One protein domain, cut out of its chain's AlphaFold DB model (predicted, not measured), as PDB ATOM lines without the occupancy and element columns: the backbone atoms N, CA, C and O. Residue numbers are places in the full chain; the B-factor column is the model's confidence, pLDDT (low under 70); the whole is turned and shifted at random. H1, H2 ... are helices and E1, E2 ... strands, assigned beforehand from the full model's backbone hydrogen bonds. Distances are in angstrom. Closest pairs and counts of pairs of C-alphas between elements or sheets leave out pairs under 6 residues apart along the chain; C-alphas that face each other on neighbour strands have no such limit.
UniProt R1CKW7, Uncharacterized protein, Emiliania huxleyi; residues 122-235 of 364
ATOM      1  N   VAL A 122     -30.817 -50.345  -1.435       67.50
ATOM      2  CA  VAL A 122     -31.792 -49.477  -0.764       67.50
ATOM      3  C   VAL A 122     -31.151 -48.128  -0.476       67.50
ATOM      4  O   VAL A 122     -30.205 -48.050   0.312       67.50
ATOM      5  N   LEU A 123     -31.678 -47.062  -1.082       66.88
ATOM      6  CA  LEU A 123     -31.312 -45.703  -0.694       66.88
ATOM      7  C   LEU A 123     -31.960 -45.382   0.656       66.88
ATOM      8  O   LEU A 123     -33.162 -45.547   0.846       66.88
ATOM      9  N   ARG A 124     -31.152 -44.924   1.616       50.59
ATOM     10  CA  ARG A 124     -31.636 -44.473   2.934       50.59
ATOM     11  C   ARG A 124     -32.171 -43.039   2.925       50.59
ATOM     12  O   ARG A 124     -32.660 -42.583   3.953       50.59
ATOM     13  N   GLU A 125     -32.063 -42.333   1.806       60.56
ATOM     14  CA  GLU A 125     -32.388 -40.909   1.709       60.56
ATOM     15  C   GLU A 125     -33.813 -40.703   1.212       60.56
ATOM     16  O   GLU A 125     -34.181 -41.182   0.143       60.56
ATOM     17  N   THR A 126     -34.615 -40.018   2.022       52.62
ATOM     18  CA  THR A 126     -36.057 -39.856   1.843       52.62
ATOM     19  C   THR A 126     -36.413 -39.015   0.622       52.62
ATOM     20  O   THR A 126     -36.004 -37.863   0.523       52.62
ATOM     21  N   LEU A 127     -37.229 -39.576  -0.275       54.81
ATOM     22  CA  LEU A 127     -37.887 -38.836  -1.350       54.81
ATOM     23  C   LEU A 127     -39.356 -38.620  -0.974       54.81
ATOM     24  O   LEU A 127     -40.091 -39.565  -0.669       54.81
ATOM     25  N   VAL A 128     -39.789 -37.360  -0.960       51.00
ATOM     26  CA  VAL A 128     -41.163 -36.988  -0.605       51.00
ATOM     27  C   VAL A 128     -42.036 -36.955  -1.861       51.00
ATOM     28  O   VAL A 128     -41.740 -36.227  -2.806       51.00
ATOM     29  N   PHE A 129     -43.130 -37.724  -1.864       53.50
ATOM     30  CA  PHE A 129     -44.091 -37.808  -2.973       53.50
ATOM     31  C   PHE A 129     -45.397 -37.072  -2.627       53.50
ATOM     32  O   PHE A 129     -46.268 -37.655  -1.984       53.50
ATOM     33  N   GLY A 130     -45.551 -35.805  -3.035       40.28
ATOM     34  CA  GLY A 130     -46.750 -34.993  -2.763       40.28
ATOM     35  C   GLY A 130     -47.753 -34.909  -3.936       40.28
ATOM     36  O   GLY A 130     -47.343 -34.984  -5.096       40.28
ATOM     37  N   PRO A 131     -49.066 -34.729  -3.675       37.38
ATOM     38  CA  PRO A 131     -50.066 -34.495  -4.722       37.38
ATOM     39  C   PRO A 131     -49.964 -33.070  -5.302       37.38
ATOM     40  O   PRO A 131     -49.968 -32.092  -4.558       37.38
ATOM     41  N   SER A 132     -49.921 -32.926  -6.633       41.12
ATOM     42  CA  SER A 132     -49.967 -31.614  -7.304       41.12
ATOM     43  C   SER A 132     -51.400 -31.154  -7.597       41.12
ATOM     44  O   SER A 132     -52.223 -31.911  -8.110       41.12
ATOM     45  N   ALA A 133     -51.680 -29.879  -7.312       37.84
ATOM     46  CA  ALA A 133     -52.990 -29.231  -7.433       37.84
ATOM     47  C   ALA A 133     -53.442 -28.915  -8.880       37.84
ATOM     48  O   ALA A 133     -54.391 -28.162  -9.078       37.84
ATOM     49  N   GLY A 134     -52.781 -29.465  -9.904       41.69
ATOM     50  CA  GLY A 134     -52.916 -28.996 -11.284       41.69
ATOM     51  C   GLY A 134     -53.146 -30.070 -12.341       41.69
ATOM     52  O   GLY A 134     -52.529 -29.958 -13.389       41.69
ATOM     53  N   GLY A 135     -53.977 -31.095 -12.107       40.56
ATOM     54  CA  GLY A 135     -54.551 -31.998 -13.137       40.56
ATOM     55  C   GLY A 135     -53.594 -32.882 -13.966       40.56
ATOM     56  O   GLY A 135     -54.001 -33.938 -14.438       40.56
ATOM     57  N   ARG A 136     -52.323 -32.505 -14.108       46.81
ATOM     58  CA  ARG A 136     -51.186 -33.357 -14.451       46.81
ATOM     59  C   ARG A 136     -50.562 -33.797 -13.134       46.81
ATOM     60  O   ARG A 136     -50.384 -32.966 -12.241       46.81
ATOM     61  N   ARG A 137     -50.220 -35.080 -13.006       41.19
ATOM     62  CA  ARG A 137     -49.448 -35.591 -11.867       41.19
ATOM     63  C   ARG A 137     -48.028 -35.027 -11.938       41.19
ATOM     64  O   ARG A 137     -47.094 -35.700 -12.343       41.19
ATOM     65  N   ARG A 138     -47.853 -33.759 -11.572       42.50
ATOM     66  CA  ARG A 138     -46.527 -33.247 -11.244       42.50
ATOM     67  C   ARG A 138     -46.182 -33.828  -9.878       42.50
ATOM     68  O   ARG A 138     -46.920 -33.613  -8.919       42.50
ATOM     69  N   LEU A 139     -45.099 -34.585  -9.788       44.03
ATOM     70  CA  LEU A 139     -44.482 -34.856  -8.499       44.03
ATOM     71  C   LEU A 139     -43.806 -33.549  -8.079       44.03
ATOM     72  O   LEU A 139     -42.698 -33.237  -8.496       44.03
ATOM     73  N   ALA A 140     -44.514 -32.728  -7.306       37.19
ATOM     74  CA  ALA A 140     -43.877 -31.598  -6.651       37.19
ATOM     75  C   ALA A 140     -43.042 -32.167  -5.500       37.19
ATOM     76  O   ALA A 140     -43.567 -32.526  -4.446       37.19
ATOM     77  N   THR A 141     -41.744 -32.314  -5.742       45.66
ATOM     78  CA  THR A 141     -40.750 -32.601  -4.716       45.66
ATOM     79  C   THR A 141     -40.646 -31.377  -3.819       45.66
ATOM     80  O   THR A 141     -40.056 -30.368  -4.201       45.66
ATOM     81  N   THR A 142     -41.197 -31.445  -2.612       42.22
ATOM     82  CA  THR A 142     -40.675 -30.610  -1.531       42.22
ATOM     83  C   THR A 142     -39.288 -31.165  -1.212       42.22
ATOM     84  O   THR A 142     -39.163 -32.180  -0.533       42.22
ATOM     85  N   GLU A 143     -38.277 -30.544  -1.822       50.22
ATOM     86  CA  GLU A 143     -36.846 -30.697  -1.526       50.22
ATOM     87  C   GLU A 143     -36.188 -32.019  -1.955       50.22
ATOM     88  O   GLU A 143     -35.653 -32.785  -1.157       50.22
ATOM     89  N   GLY A 144     -36.158 -32.268  -3.268       56.94
ATOM     90  CA  GLY A 144     -35.247 -33.248  -3.862       56.94
ATOM     91  C   GLY A 144     -33.834 -32.680  -3.949       56.94
ATOM     92  O   GLY A 144     -33.426 -32.240  -5.013       56.94
ATOM     93  N   ALA A 145     -33.098 -32.643  -2.844       82.81
ATOM     94  CA  ALA A 145     -31.696 -32.230  -2.838       82.81
ATOM     95  C   ALA A 145     -30.875 -33.041  -3.873       82.81
ATOM     96  O   ALA A 145     -31.081 -34.253  -3.989       82.81
ATOM     97  N   CYS A 146     -29.930 -32.414  -4.591       92.06
ATOM     98  CA  CYS A 146     -29.023 -33.045  -5.566       92.06
ATOM     99  C   CYS A 146     -28.389 -34.344  -5.053       92.06
ATOM    100  O   CYS A 146     -28.051 -35.225  -5.840       92.06
ATOM    101  N   LYS A 147     -28.253 -34.491  -3.734       91.56
ATOM    102  CA  LYS A 147     -27.778 -35.698  -3.062       91.56
ATOM    103  C   LYS A 147     -28.476 -36.989  -3.516       91.56
ATOM    104  O   LYS A 147     -27.788 -37.970  -3.818       91.56
ATOM    105  N   SER A 148     -29.807 -36.989  -3.615       89.69
ATOM    106  CA  SER A 148     -30.561 -38.197  -3.981       89.69
ATOM    107  C   SER A 148     -30.360 -38.559  -5.461       89.69
ATOM    108  O   SER A 148     -29.940 -39.688  -5.729       89.69
ATOM    109  N   PRO A 149     -30.545 -37.638  -6.431       90.75
ATOM    110  CA  PRO A 149     -30.241 -37.904  -7.839       90.75
ATOM    111  C   PRO A 149     -28.775 -38.277  -8.093       90.75
ATOM    112  O   PRO A 149     -28.513 -39.205  -8.851       90.75
ATOM    113  N   LEU A 150     -27.811 -37.634  -7.422       94.00
ATOM    114  CA  LEU A 150     -26.392 -38.001  -7.528       94.00
ATOM    115  C   LEU A 150     -26.124 -39.429  -7.056       94.00
ATOM    116  O   LEU A 150     -25.331 -40.150  -7.662       94.00
ATOM    117  N   SER A 151     -26.781 -39.853  -5.977       92.31
ATOM    118  CA  SER A 151     -26.660 -41.222  -5.477       92.31
ATOM    119  C   SER A 151     -27.232 -42.228  -6.478       92.31
ATOM    120  O   SER A 151     -26.604 -43.254  -6.731       92.31
ATOM    121  N   VAL A 152     -28.373 -41.916  -7.102       90.56
ATOM    122  CA  VAL A 152     -28.956 -42.733  -8.181       90.56
ATOM    123  C   VAL A 152     -28.018 -42.793  -9.393       90.56
ATOM    124  O   VAL A 152     -27.770 -43.884  -9.899       90.56
ATOM    125  N   ALA A 153     -27.444 -41.661  -9.817       93.06
ATOM    126  CA  ALA A 153     -26.500 -41.600 -10.936       93.06
ATOM    127  C   ALA A 153     -25.258 -42.467 -10.683       93.06
ATOM    128  O   ALA A 153     -24.895 -43.281 -11.526       93.06
ATOM    129  N   ARG A 154     -24.652 -42.373  -9.492       94.25
ATOM    130  CA  ARG A 154     -23.496 -43.206  -9.118       94.25
ATOM    131  C   ARG A 154     -23.839 -44.693  -9.094       94.25
ATOM    132  O   ARG A 154     -23.050 -45.509  -9.555       94.25
ATOM    133  N   LEU A 155     -25.014 -45.056  -8.574       90.31
ATOM    134  CA  LEU A 155     -25.476 -46.447  -8.575       90.31
ATOM    135  C   LEU A 155     -25.651 -46.975 -10.006       90.31
ATOM    136  O   LEU A 155     -25.174 -48.071 -10.308       90.31
ATOM    137  N   TYR A 156     -26.249 -46.173 -10.890       90.75
ATOM    138  CA  TYR A 156     -26.387 -46.495 -12.309       90.75
ATOM    139  C   TYR A 156     -25.023 -46.712 -12.988       90.75
ATOM    140  O   TYR A 156     -24.822 -47.732 -13.642       90.75
ATOM    141  N   GLU A 157     -24.050 -45.826 -12.758       91.69
ATOM    142  CA  GLU A 157     -22.686 -45.968 -13.294       91.69
ATOM    143  C   GLU A 157     -21.969 -47.228 -12.800       91.69
ATOM    144  O   GLU A 157     -21.181 -47.825 -13.532       91.69
ATOM    145  N   THR A 158     -22.260 -47.669 -11.574       93.12
ATOM    146  CA  THR A 158     -21.733 -48.931 -11.032       93.12
ATOM    147  C   THR A 158     -22.467 -50.181 -11.534       93.12
ATOM    148  O   THR A 158     -22.109 -51.291 -11.143       93.12
ATOM    149  N   GLY A 159     -23.477 -50.030 -12.400       91.06
ATOM    150  CA  GLY A 159     -24.241 -51.138 -12.979       91.06
ATOM    151  C   GLY A 159     -25.387 -51.652 -12.102       91.06
ATOM    152  O   GLY A 159     -25.880 -52.758 -12.328       91.06
ATOM    153  N   VAL A 160     -25.817 -50.889 -11.091       88.50
ATOM    154  CA  VAL A 160     -26.992 -51.245 -10.284       88.50
ATOM    155  C   VAL A 160     -28.259 -50.982 -11.091       88.50
ATOM    156  O   VAL A 160     -28.534 -49.850 -11.479       88.50
ATOM    157  N   VAL A 161     -29.030 -52.044 -11.319       85.44
ATOM    158  CA  VAL A 161     -30.230 -52.018 -12.167       85.44
ATOM    159  C   VAL A 161     -31.434 -51.423 -11.438       85.44
ATOM    160  O   VAL A 161     -32.190 -50.670 -12.035       85.44
ATOM    161  N   ASP A 162     -31.584 -51.710 -10.143       87.06
ATOM    162  CA  ASP A 162     -32.762 -51.326  -9.365       87.06
ATOM    163  C   ASP A 162     -32.384 -50.550  -8.106       87.06
ATOM    164  O   ASP A 162     -31.610 -51.018  -7.260       87.06
ATOM    165  N   VAL A 163     -33.000 -49.381  -7.951       85.69
ATOM    166  CA  VAL A 163     -32.813 -48.502  -6.804       85.69
ATOM    167  C   VAL A 163     -34.122 -48.384  -6.038       85.69
ATOM    168  O   VAL A 163     -35.130 -47.905  -6.548       85.69
ATOM    169  N   VAL A 164     -34.128 -48.822  -4.783       85.62
ATOM    170  CA  VAL A 164     -35.329 -48.747  -3.946       85.62
ATOM    171  C   VAL A 164     -35.433 -47.347  -3.344       85.62
ATOM    172  O   VAL A 164     -34.569 -46.954  -2.557       85.62
ATOM    173  N   LEU A 165     -36.486 -46.608  -3.704       80.81
ATOM    174  CA  LEU A 165     -36.731 -45.257  -3.209       80.81
ATOM    175  C   LEU A 165     -37.616 -45.296  -1.947       80.81
ATOM    176  O   LEU A 165     -38.684 -45.915  -1.952       80.81
ATOM    177  N   PRO A 166     -37.215 -44.649  -0.842       69.50
ATOM    178  CA  PRO A 166     -38.043 -44.538   0.357       69.50
ATOM    179  C   PRO A 166     -39.252 -43.628   0.115       69.50
ATOM    180  O   PRO A 166     -39.101 -42.462  -0.239       69.50
ATOM    181  N   CYS A 167     -40.459 -44.157   0.336       66.25
ATOM    182  CA  CYS A 167     -41.698 -43.388   0.243       66.25
ATOM    183  C   CYS A 167     -41.994 -42.670   1.567       66.25
ATOM    184  O   CYS A 167     -42.320 -43.322   2.560       66.25
ATOM    185  N   VAL A 168     -41.925 -41.336   1.578       59.81
ATOM    186  CA  VAL A 168     -42.246 -40.539   2.780       59.81
ATOM    187  C   VAL A 168     -43.750 -40.439   3.024       59.81
ATOM    188  O   VAL A 168     -44.187 -40.429   4.166       59.81
ATOM    189  N   THR A 169     -44.563 -40.408   1.966       56.34
ATOM    190  CA  THR A 169     -46.017 -40.208   2.086       56.34
ATOM    191  C   THR A 169     -46.808 -41.493   2.294       56.34
ATOM    192  O   THR A 169     -48.029 -41.453   2.412       56.34
ATOM    193  N   CYS A 170     -46.131 -42.639   2.368       55.50
ATOM    194  CA  CYS A 170     -46.796 -43.928   2.481       55.50
ATOM    195  C   CYS A 170     -47.125 -44.345   3.926       55.50
ATOM    196  O   CYS A 170     -47.652 -45.438   4.085       55.50
ATOM    197  N   ASP A 171     -46.818 -43.568   4.976       51.75
ATOM    198  CA  ASP A 171     -47.100 -43.927   6.390       51.75
ATOM    199  C   ASP A 171     -46.709 -45.383   6.769       51.75
ATOM    200  O   ASP A 171     -47.348 -46.053   7.580       51.75
ATOM    201  N   GLY A 172     -45.648 -45.923   6.154       50.81
ATOM    202  CA  GLY A 172     -45.204 -47.309   6.369       50.81
ATOM    203  C   GLY A 172     -45.976 -48.393   5.594       50.81
ATOM    204  O   GLY A 172     -45.744 -49.588   5.806       50.81
ATOM    205  N   ALA A 173     -46.857 -48.033   4.659       44.81
ATOM    206  CA  ALA A 173     -47.531 -48.965   3.761       44.81
ATOM    207  C   ALA A 173     -46.567 -49.534   2.694       44.81
ATOM    208  O   ALA A 173     -46.385 -48.964   1.627       44.81
ATOM    209  N   LYS A 174     -45.946 -50.670   3.044       51.91
ATOM    210  CA  LYS A 174     -45.361 -51.825   2.304       51.91
ATOM    211  C   LYS A 174     -44.819 -51.750   0.860       51.91
ATOM    212  O   LYS A 174     -44.213 -52.740   0.453       51.91
ATOM    213  N   SER A 175     -44.961 -50.689   0.076       57.28
ATOM    214  CA  SER A 175     -44.390 -50.630  -1.276       57.28
ATOM    215  C   SER A 175     -43.392 -49.491  -1.387       57.28
ATOM    216  O   SER A 175     -43.767 -48.328  -1.507       57.28
ATOM    217  N   PHE A 176     -42.111 -49.842  -1.366       66.62
ATOM    218  CA  PHE A 176     -41.066 -48.946  -1.826       66.62
ATOM    219  C   PHE A 176     -41.110 -48.910  -3.359       66.62
ATOM    220  O   PHE A 176     -40.993 -49.979  -3.972       66.62
ATOM    221  N   PRO A 177     -41.318 -47.748  -4.001       76.31
ATOM    222  CA  PRO A 177     -41.172 -47.667  -5.445       76.31
ATOM    223  C   PRO A 177     -39.730 -48.022  -5.824       76.31
ATOM    224  O   PRO A 177     -38.770 -47.474  -5.280       76.31
ATOM    225  N   VAL A 178     -39.584 -48.987  -6.728       85.38
ATOM    226  CA  VAL A 178     -38.296 -49.329  -7.336       85.38
ATOM    227  C   VAL A 178     -38.116 -48.407  -8.530       85.38
ATOM    228  O   VAL A 178     -38.978 -48.382  -9.402       85.38
ATOM    229  N   PHE A 179     -37.044 -47.627  -8.535       88.19
ATOM    230  CA  PHE A 179     -36.622 -46.837  -9.677       88.19
ATOM    231  C   PHE A 179     -35.542 -47.602 -10.439       88.19
ATOM    232  O   PHE A 179     -34.490 -47.909  -9.877       88.19
ATOM    233  N   THR A 180     -35.810 -47.907 -11.701       91.25
ATOM    234  CA  THR A 180     -34.892 -48.616 -12.596       91.25
ATOM    235  C   THR A 180     -34.322 -47.593 -13.586       91.25
ATOM    236  O   THR A 180     -34.995 -47.275 -14.575       91.25
ATOM    237  N   PRO A 181     -33.142 -47.001 -13.309       91.56
ATOM    238  CA  PRO A 181     -32.513 -46.034 -14.204       91.56
ATOM    239  C   PRO A 181     -32.175 -46.677 -15.554       91.56
ATOM    240  O   PRO A 181     -31.661 -47.793 -15.620       91.56
ATOM    241  N   ARG A 182     -32.465 -45.958 -16.638       93.12
ATOM    242  CA  ARG A 182     -32.290 -46.410 -18.022       93.12
ATOM    243  C   ARG A 182     -31.265 -45.579 -18.777       93.12
ATOM    244  O   ARG A 182     -30.505 -46.132 -19.566       93.12
ATOM    245  N   GLU A 183     -31.280 -44.267 -18.569       94.69
ATOM    246  CA  GLU A 183     -30.387 -43.346 -19.261       94.69
ATOM    247  C   GLU A 183     -30.002 -42.187 -18.340       94.69
ATOM    248  O   GLU A 183     -30.840 -41.613 -17.646       94.69
ATOM    249  N   LEU A 184     -28.714 -41.845 -18.341       95.00
ATOM    250  CA  LEU A 184     -28.175 -40.662 -17.681       95.00
ATOM    251  C   LEU A 184     -27.742 -39.683 -18.775       95.00
ATOM    252  O   LEU A 184     -26.799 -39.957 -19.516       95.00
ATOM    253  N   LYS A 185     -28.440 -38.551 -18.879       95.38
ATOM    254  CA  LYS A 185     -28.152 -37.484 -19.841       95.38
ATOM    255  C   LYS A 185     -27.477 -36.328 -19.115       95.38
ATOM    256  O   LYS A 185     -28.118 -35.597 -18.361       95.38
ATOM    257  N   GLU A 186     -26.186 -36.146 -19.359       95.00
ATOM    258  CA  GLU A 186     -25.418 -35.027 -18.809       95.00
ATOM    259  C   GLU A 186     -25.285 -33.900 -19.831       95.00
ATOM    260  O   GLU A 186     -24.898 -34.113 -20.982       95.00
ATOM    261  N   ARG A 187     -25.595 -32.678 -19.400       93.44
ATOM    262  CA  ARG A 187     -25.347 -31.437 -20.132       93.44
ATOM    263  C   ARG A 187     -24.478 -30.504 -19.279       93.44
ATOM    264  O   ARG A 187     -24.380 -30.699 -18.068       93.44
ATOM    265  N   PRO A 188     -23.835 -29.487 -19.883       93.19
ATOM    266  CA  PRO A 188     -22.967 -28.564 -19.149       93.19
ATOM    267  C   PRO A 188     -23.669 -27.815 -18.009       93.19
ATOM    268  O   PRO A 188     -23.007 -27.402 -17.066       93.19
ATOM    269  N   ASP A 189     -24.983 -27.635 -18.108       94.25
ATOM    270  CA  ASP A 189     -25.832 -26.832 -17.227       94.25
ATOM    271  C   ASP A 189     -26.835 -27.665 -16.412       94.25
ATOM    272  O   ASP A 189     -27.444 -27.153 -15.478       94.25
ATOM    273  N   ARG A 190     -27.024 -28.946 -16.745       93.50
ATOM    274  CA  ARG A 190     -28.027 -29.813 -16.112       93.50
ATOM    275  C   ARG A 190     -27.694 -31.285 -16.258       93.50
ATOM    276  O   ARG A 190     -27.024 -31.678 -17.210       93.50
ATOM    277  N   PHE A 191     -28.242 -32.128 -15.391       94.25
ATOM    278  CA  PHE A 191     -28.284 -33.566 -15.651       94.25
ATOM    279  C   PHE A 191     -29.679 -34.132 -15.417       94.25
ATOM    280  O   PHE A 191     -30.436 -33.662 -14.564       94.25
ATOM    281  N   VAL A 192     -30.012 -35.133 -16.225       94.75
ATOM    282  CA  VAL A 192     -31.318 -35.783 -16.241       94.75
ATOM    283  C   VAL A 192     -31.119 -37.287 -16.136       94.75
ATOM    284  O   VAL A 192     -30.293 -37.855 -16.852       94.75
ATOM    285  N   ILE A 193     -31.862 -37.930 -15.236       94.75
ATOM    286  CA  ILE A 193     -31.901 -39.390 -15.111       94.75
ATOM    287  C   ILE A 193     -33.279 -39.863 -15.544       94.75
ATOM    288  O   ILE A 193     -34.274 -39.553 -14.890       94.75
ATOM    289  N   GLU A 194     -33.324 -40.636 -16.617       94.56
ATOM    290  CA  GLU A 194     -34.538 -41.279 -17.108       94.56
ATOM    291  C   GLU A 194     -34.613 -42.695 -16.552       94.56
ATOM    292  O   GLU A 194     -33.637 -43.447 -16.604       94.56
ATOM    293  N   GLY A 195     -35.766 -43.082 -16.019       93.06
ATOM    294  CA  GLY A 195     -35.966 -44.423 -15.485       93.06
ATOM    295  C   GLY A 195     -37.428 -44.748 -15.233       93.06
ATOM    296  O   GLY A 195     -38.293 -43.878 -15.253       93.06
ATOM    297  N   HIS A 196     -37.714 -46.023 -15.001       91.00
ATOM    298  CA  HIS A 196     -39.067 -46.478 -14.687       91.00
ATOM    299  C   HIS A 196     -39.288 -46.485 -13.179       91.00
ATOM    300  O   HIS A 196     -38.394 -46.880 -12.431       91.00
ATOM    301  N   LEU A 197     -40.473 -46.069 -12.723       87.81
ATOM    302  CA  LEU A 197     -40.828 -46.061 -11.303       87.81
ATOM    303  C   LEU A 197     -41.941 -47.083 -11.016       87.81
ATOM    304  O   LEU A 197     -43.113 -46.858 -11.306       87.81
ATOM    305  N   GLY A 198     -41.579 -48.178 -10.349       82.62
ATOM    306  CA  GLY A 198     -42.489 -49.214  -9.859       82.62
ATOM    307  C   GLY A 198     -42.512 -50.484 -10.714       82.62
ATOM    308  O   GLY A 198     -42.412 -50.450 -11.929       82.62
ATOM    309  N   GLY A 199     -42.712 -51.642 -10.073       65.25
ATOM    310  CA  GLY A 199     -42.587 -52.952 -10.736       65.25
ATOM    311  C   GLY A 199     -43.706 -53.350 -11.716       65.25
ATOM    312  O   GLY A 199     -43.622 -54.422 -12.302       65.25
ATOM    313  N   LYS A 200     -44.776 -52.553 -11.858       53.59
ATOM    314  CA  LYS A 200     -45.888 -52.784 -12.815       53.59
ATOM    315  C   LYS A 200     -46.298 -51.536 -13.605       53.59
ATOM    316  O   LYS A 200     -47.252 -51.603 -14.376       53.59
ATOM    317  N   PHE A 201     -45.638 -50.405 -13.375       56.31
ATOM    318  CA  PHE A 201     -45.948 -49.154 -14.049       56.31
ATOM    319  C   PHE A 201     -44.798 -48.870 -15.011       56.31
ATOM    320  O   PHE A 201     -43.754 -48.386 -14.594       56.31
ATOM    321  N   ASP A 202     -44.999 -49.152 -16.299       68.62
ATOM    322  CA  ASP A 202     -44.056 -48.815 -17.382       68.62
ATOM    323  C   ASP A 202     -43.938 -47.292 -17.612       68.62
ATOM    324  O   ASP A 202     -43.421 -46.845 -18.633       68.62
ATOM    325  N   GLN A 203     -44.414 -46.475 -16.670       84.38
ATOM    326  CA  GLN A 203     -44.333 -45.027 -16.758       84.38
ATOM    327  C   GLN A 203     -42.871 -44.609 -16.642       84.38
ATOM    328  O   GLN A 203     -42.165 -44.984 -15.699       84.38
ATOM    329  N   LEU A 204     -42.418 -43.874 -17.648       89.56
ATOM    330  CA  LEU A 204     -41.089 -43.297 -17.680       89.56
ATOM    331  C   LEU A 204     -41.105 -42.020 -16.834       89.56
ATOM    332  O   LEU A 204     -41.976 -41.164 -16.987       89.56
ATOM    333  N   TYR A 205     -40.153 -41.909 -15.922       91.25
ATOM    334  CA  TYR A 205     -39.943 -40.742 -15.083       91.25
ATOM    335  C   TYR A 205     -38.580 -40.132 -15.378       91.25
ATOM    336  O   TYR A 205     -37.593 -40.837 -15.591       91.25
ATOM    337  N   GLU A 206     -38.538 -38.809 -15.326       92.06
ATOM    338  CA  GLU A 206     -37.337 -38.000 -15.432       92.06
ATOM    339  C   GLU A 206     -37.044 -37.345 -14.088       92.06
ATOM    340  O   GLU A 206     -37.852 -36.587 -13.546       92.06
ATOM    341  N   VAL A 207     -35.862 -37.622 -13.548       92.38
ATOM    342  CA  VAL A 207     -35.277 -36.850 -12.455       92.38
ATOM    343  C   VAL A 207     -34.464 -35.726 -13.087       92.38
ATOM    344  O   VAL A 207     -33.397 -35.971 -13.646       92.38
ATOM    345  N   TYR A 208     -34.982 -34.505 -13.019       93.38
ATOM    346  CA  TYR A 208     -34.405 -33.310 -13.620       93.38
ATOM    347  C   TYR A 208     -33.703 -32.449 -12.563       93.38
ATOM    348  O   TYR A 208     -34.351 -31.909 -11.658       93.38
ATOM    349  N   CYS A 209     -32.387 -32.281 -12.701       95.00
ATOM    350  CA  CYS A 209     -31.588 -31.356 -11.902       95.00
ATOM    351  C   CYS A 209     -31.157 -30.157 -12.766       95.00
ATOM    352  O   CYS A 209     -30.397 -30.363 -13.715       95.00
ATOM    353  N   PRO A 210     -31.575 -28.912 -12.452       94.38
ATOM    354  CA  PRO A 210     -31.242 -27.711 -13.232       94.38
ATOM    355  C   PRO A 210     -29.803 -27.206 -13.010       94.38
ATOM    356  O   PRO A 210     -29.531 -26.031 -13.222       94.38
ATOM    357  N   PHE A 211     -28.909 -28.076 -12.544       95.06
ATOM    358  CA  PHE A 211     -27.528 -27.750 -12.216       95.06
ATOM    359  C   PHE A 211     -26.601 -28.784 -12.839       95.06
ATOM    360  O   PHE A 211     -26.954 -29.964 -12.969       95.06
ATOM    361  N   ALA A 212     -25.390 -28.357 -13.187       95.94
ATOM    362  CA  ALA A 212     -24.360 -29.261 -13.669       95.94
ATOM    363  C   ALA A 212     -24.054 -30.330 -12.610       95.94
ATOM    364  O   ALA A 212     -24.080 -30.059 -11.406       95.94
ATOM    365  N   ARG A 213     -23.679 -31.541 -13.037       95.50
ATOM    366  CA  ARG A 213     -23.328 -32.620 -12.099       95.50
ATOM    367  C   ARG A 213     -22.252 -32.190 -11.097       95.50
ATOM    368  O   ARG A 213     -22.420 -32.406  -9.903       95.50
ATOM    369  N   ALA A 214     -21.193 -31.533 -11.571       95.88
ATOM    370  CA  ALA A 214     -20.113 -31.031 -10.719       95.88
ATOM    371  C   ALA A 214     -20.600 -30.002  -9.680       95.88
ATOM    372  O   ALA A 214     -20.107 -29.974  -8.555       95.88
ATOM    373  N   GLU A 215     -21.590 -29.181 -10.033       96.25
ATOM    374  CA  GLU A 215     -22.173 -28.189  -9.127       96.25
ATOM    375  C   GLU A 215     -23.052 -28.850  -8.062       96.25
ATOM    376  O   GLU A 215     -22.924 -28.539  -6.880       96.25
ATOM    377  N   CYS A 216     -23.870 -29.828  -8.451       95.44
ATOM    378  CA  CYS A 216     -24.602 -30.665  -7.506       95.44
ATOM    379  C   CYS A 216     -23.655 -31.444  -6.572       95.44
ATOM    380  O   CYS A 216     -23.978 -31.643  -5.402       95.44
ATOM    381  N   GLU A 217     -22.493 -31.902  -7.059       94.69
ATOM    382  CA  GLU A 217     -21.485 -32.576  -6.225       94.69
ATOM    383  C   GLU A 217     -20.830 -31.622  -5.222       94.69
ATOM    384  O   GLU A 217     -20.547 -32.026  -4.093       94.69
ATOM    385  N   ALA A 218     -20.633 -30.359  -5.609       96.31
ATOM    386  CA  ALA A 218     -20.159 -29.312  -4.712       96.31
ATOM    387  C   ALA A 218     -21.234 -28.892  -3.692       96.31
ATOM    388  O   ALA A 218     -20.918 -28.652  -2.528       96.31
ATOM    389  N   ASN A 219     -22.501 -28.843  -4.114       95.56
ATOM    390  CA  ASN A 219     -23.634 -28.358  -3.331       95.56
ATOM    391  C   ASN A 219     -24.788 -29.382  -3.333       95.56
ATOM    392  O   ASN A 219     -25.777 -29.218  -4.053       95.56
ATOM    393  N   PRO A 220     -24.727 -30.426  -2.484       92.19
ATOM    394  CA  PRO A 220     -25.694 -31.525  -2.504       92.19
ATOM    395  C   PRO A 220     -27.120 -31.119  -2.112       92.19
ATOM    396  O   PRO A 220     -28.032 -31.913  -2.312       92.19
ATOM    397  N   ASN A 221     -27.315 -29.913  -1.569       91.50
ATOM    398  CA  ASN A 221     -28.608 -29.389  -1.115       91.50
ATOM    399  C   ASN A 221     -29.379 -28.613  -2.198       91.50
ATOM    400  O   ASN A 221     -30.484 -28.150  -1.934       91.50
ATOM    401  N   LEU A 222     -28.811 -28.445  -3.396       91.38
ATOM    402  CA  LEU A 222     -29.489 -27.788  -4.514       91.38
ATOM    403  C   LEU A 222     -30.730 -28.583  -4.949       91.38
ATOM    404  O   LEU A 222     -30.744 -29.809  -4.893       91.38
ATOM    405  N   LEU A 223     -31.792 -27.886  -5.353       91.44
ATOM    406  CA  LEU A 223     -33.100 -28.494  -5.600       91.44
ATOM    407  C   LEU A 223     -33.200 -29.116  -6.999       91.44
ATOM    408  O   LEU A 223     -33.057 -28.436  -8.010       91.44
ATOM    409  N   CYS A 224     -33.541 -30.399  -7.045       91.06
ATOM    410  CA  CYS A 224     -33.943 -31.138  -8.233       91.06
ATOM    411  C   CYS A 224     -35.432 -31.503  -8.169       91.06
ATOM    412  O   CYS A 224     -36.047 -31.531  -7.101       91.06
ATOM    413  N   SER A 225     -36.007 -31.815  -9.329       88.75
ATOM    414  CA  SER A 225     -37.415 -32.185  -9.488       88.75
ATOM    415  C   SER A 225     -37.567 -33.544 -10.163       88.75
ATOM    416  O   SER A 225     -36.679 -33.979 -10.891       88.75
ATOM    417  N   ILE A 226     -38.689 -34.224  -9.923       86.94
ATOM    418  CA  ILE A 226     -39.040 -35.477 -10.603       86.94
ATOM    419  C   ILE A 226     -40.340 -35.246 -11.369       86.94
ATOM    420  O   ILE A 226     -41.324 -34.781 -10.794       86.94
ATOM    421  N   ALA A 227     -40.361 -35.574 -12.655       86.44
ATOM    422  CA  ALA A 227     -41.532 -35.433 -13.509       86.44
ATOM    423  C   ALA A 227     -41.828 -36.740 -14.253       86.44
ATOM    424  O   ALA A 227     -40.930 -37.516 -14.561       86.44
ATOM    425  N   GLU A 228     -43.106 -36.995 -14.517       87.44
ATOM    426  CA  GLU A 228     -43.535 -38.057 -15.430       87.44
ATOM    427  C   GLU A 228     -43.247 -37.602 -16.867       87.44
ATOM    428  O   GLU A 228     -43.599 -36.474 -17.236       87.44
ATOM    429  N   VAL A 229     -42.598 -38.456 -17.659       86.50
ATOM    430  CA  VAL A 229     -42.342 -38.192 -19.077       86.50
ATOM    431  C   VAL A 229     -43.640 -38.440 -19.844       86.50
ATOM    432  O   VAL A 229     -44.209 -39.527 -19.729       86.50
ATOM    433  N   PRO A 230     -44.154 -37.462 -20.608       84.50
ATOM    434  CA  PRO A 230     -45.360 -37.651 -21.403       84.50
ATOM    435  C   PRO A 230     -45.214 -38.784 -22.437       84.50
ATOM    436  O   PRO A 230     -44.250 -38.821 -23.197       84.50
ATOM    437  N   ASP A 231     -46.220 -39.661 -22.537       81.12
ATOM    438  CA  ASP A 231     -46.264 -40.753 -23.532       81.12
ATOM    439  C   ASP A 231     -46.295 -40.262 -24.995       81.12
ATOM    440  O   ASP A 231     -46.088 -41.039 -25.927       81.12
ATOM    441  N   ASP A 232     -46.590 -38.979 -25.226       82.50
ATOM    442  CA  ASP A 232     -46.713 -38.397 -26.566       82.50
ATOM    443  C   ASP A 232     -45.361 -38.095 -27.236       82.50
ATOM    444  O   ASP A 232     -45.336 -37.621 -28.374       82.50
ATOM    445  N   GLY A 233     -44.244 -38.392 -26.557       69.00
ATOM    446  CA  GLY A 233     -42.897 -38.129 -27.057       69.00
ATOM    447  C   GLY A 233     -42.607 -36.637 -27.221       69.00
ATOM    448  O   GLY A 233     -41.672 -36.275 -27.934       69.00
ATOM    449  N   SER A 234     -43.418 -35.765 -26.610       74.94
ATOM    450  CA  SER A 234     -43.092 -34.350 -26.531       74.94
ATOM    451  C   SER A 234     -41.978 -34.172 -25.509       74.94
ATOM    452  O   SER A 234     -42.161 -34.442 -24.321       74.94
ATOM    453  N   ASP A 235     -40.805 -33.745 -25.985       62.00
ATOM    454  CA  ASP A 235     -39.670 -33.468 -25.114       62.00
ATOM    455  C   ASP A 235     -40.132 -32.523 -23.986       62.00
ATOM    456  O   ASP A 235     -40.639 -31.421 -24.260       62.00
TER     457      ASP A 235
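This is residues 122 to 235 of the 364 residues of an uncharacterized protein of Emiliania huxleyi (UniProt R1CKW7). Picture one strongly twisted, curled sheet of five antiparallel strands with H1 packed across one of its faces, two layers in all, and the short helix H2 beside the beginning of H1, grazing the sheet. Two long stretches without a named element, residues 122 to 138 and 158 to 177, lead into the sheet's two edge strands. The 114 printed residues hold, in order, E1 H1 E2 E3 E4 H2 E5, and the sheet's order is E1 E5 E4 E3 E2. The class is mixed, helices and strands, with 52 residues in named elements, under half. The whole is compact, with a radius of gyration of the C-alphas of 13.5 A, and rounded, spanning 35 by 32 by 26 A.

Begin at edge strand E1, residues 139 to 145, and look across to its antiparallel neighbour E5, residues 223 to 228, where N 224 and O 144 are 2.7 A apart, within hydrogen-bond range. Next comes H1, residues 147 to 157, on the sheet at a height of 8.6 A. It lies only just over the other edge strand, E2, residues 178 to 186, and only just over E4, residues 204 to 209, with 3 of its 11 C-alphas falling on each when dropped onto the local plane; H1 runs across the strands, at 85 degrees to E2 on the local plane, and the closest C-alphas of H1 and E2, those of Tyr 156 and Pro 181, are 6.4 A apart. E2, E3, residues 191 to 197, and E4, residues 204 to 209, form a meander, each strand the antiparallel neighbour of the one before; E2 and E3 are a hairpin, and so are E3 and E4. Check N 192 and O 185 at 2.9 A for E2 and E3, N 205 and O 195 at 2.8 A for E3 and E4, and N 208 and O 225 at 2.8 A for E4 and E5. H2, residues 213 to 218, only grazes the sheet with its residues 213 to 216. It touches H1 at a steep tilt of 50 degrees, opposite ways, the closest C-alphas, those of Lys 147 and Cys 216, being 7.4 A apart. In H1 and H2 every O i to N i+4 pair is within hydrogen-bond range. E1 and E2 are apart.

Find C-alpha 139 at (-44.482, -34.856, -8.499), where E1 begins its 14.2 A. H1 starts at C-alpha 147, (-27.778, -35.698, -3.062), and runs 15.4 A. E2 covers 22.4 A and bends by 61 degrees at residue 182; E3 covers 18.2 A and E4 16.3 A. After H2, 8.7 A long, E5 runs 17.2 A to C-alpha 228 at (-43.535, -38.057, -15.430).

The farthest C-alphas, those of Ala 173 and Pro 188, are 39.3 A apart. The printed part has no cut. The link from H1 to E2 is long, with 20 residues; within it residues 163 to 164 pair antiparallel with residues 178 to 179 of E2. The mean pLDDT of the printed part is 77.3; look for values under 70 at residues 122 to 144, 166 to 176, 199 to 202, 233 and 235.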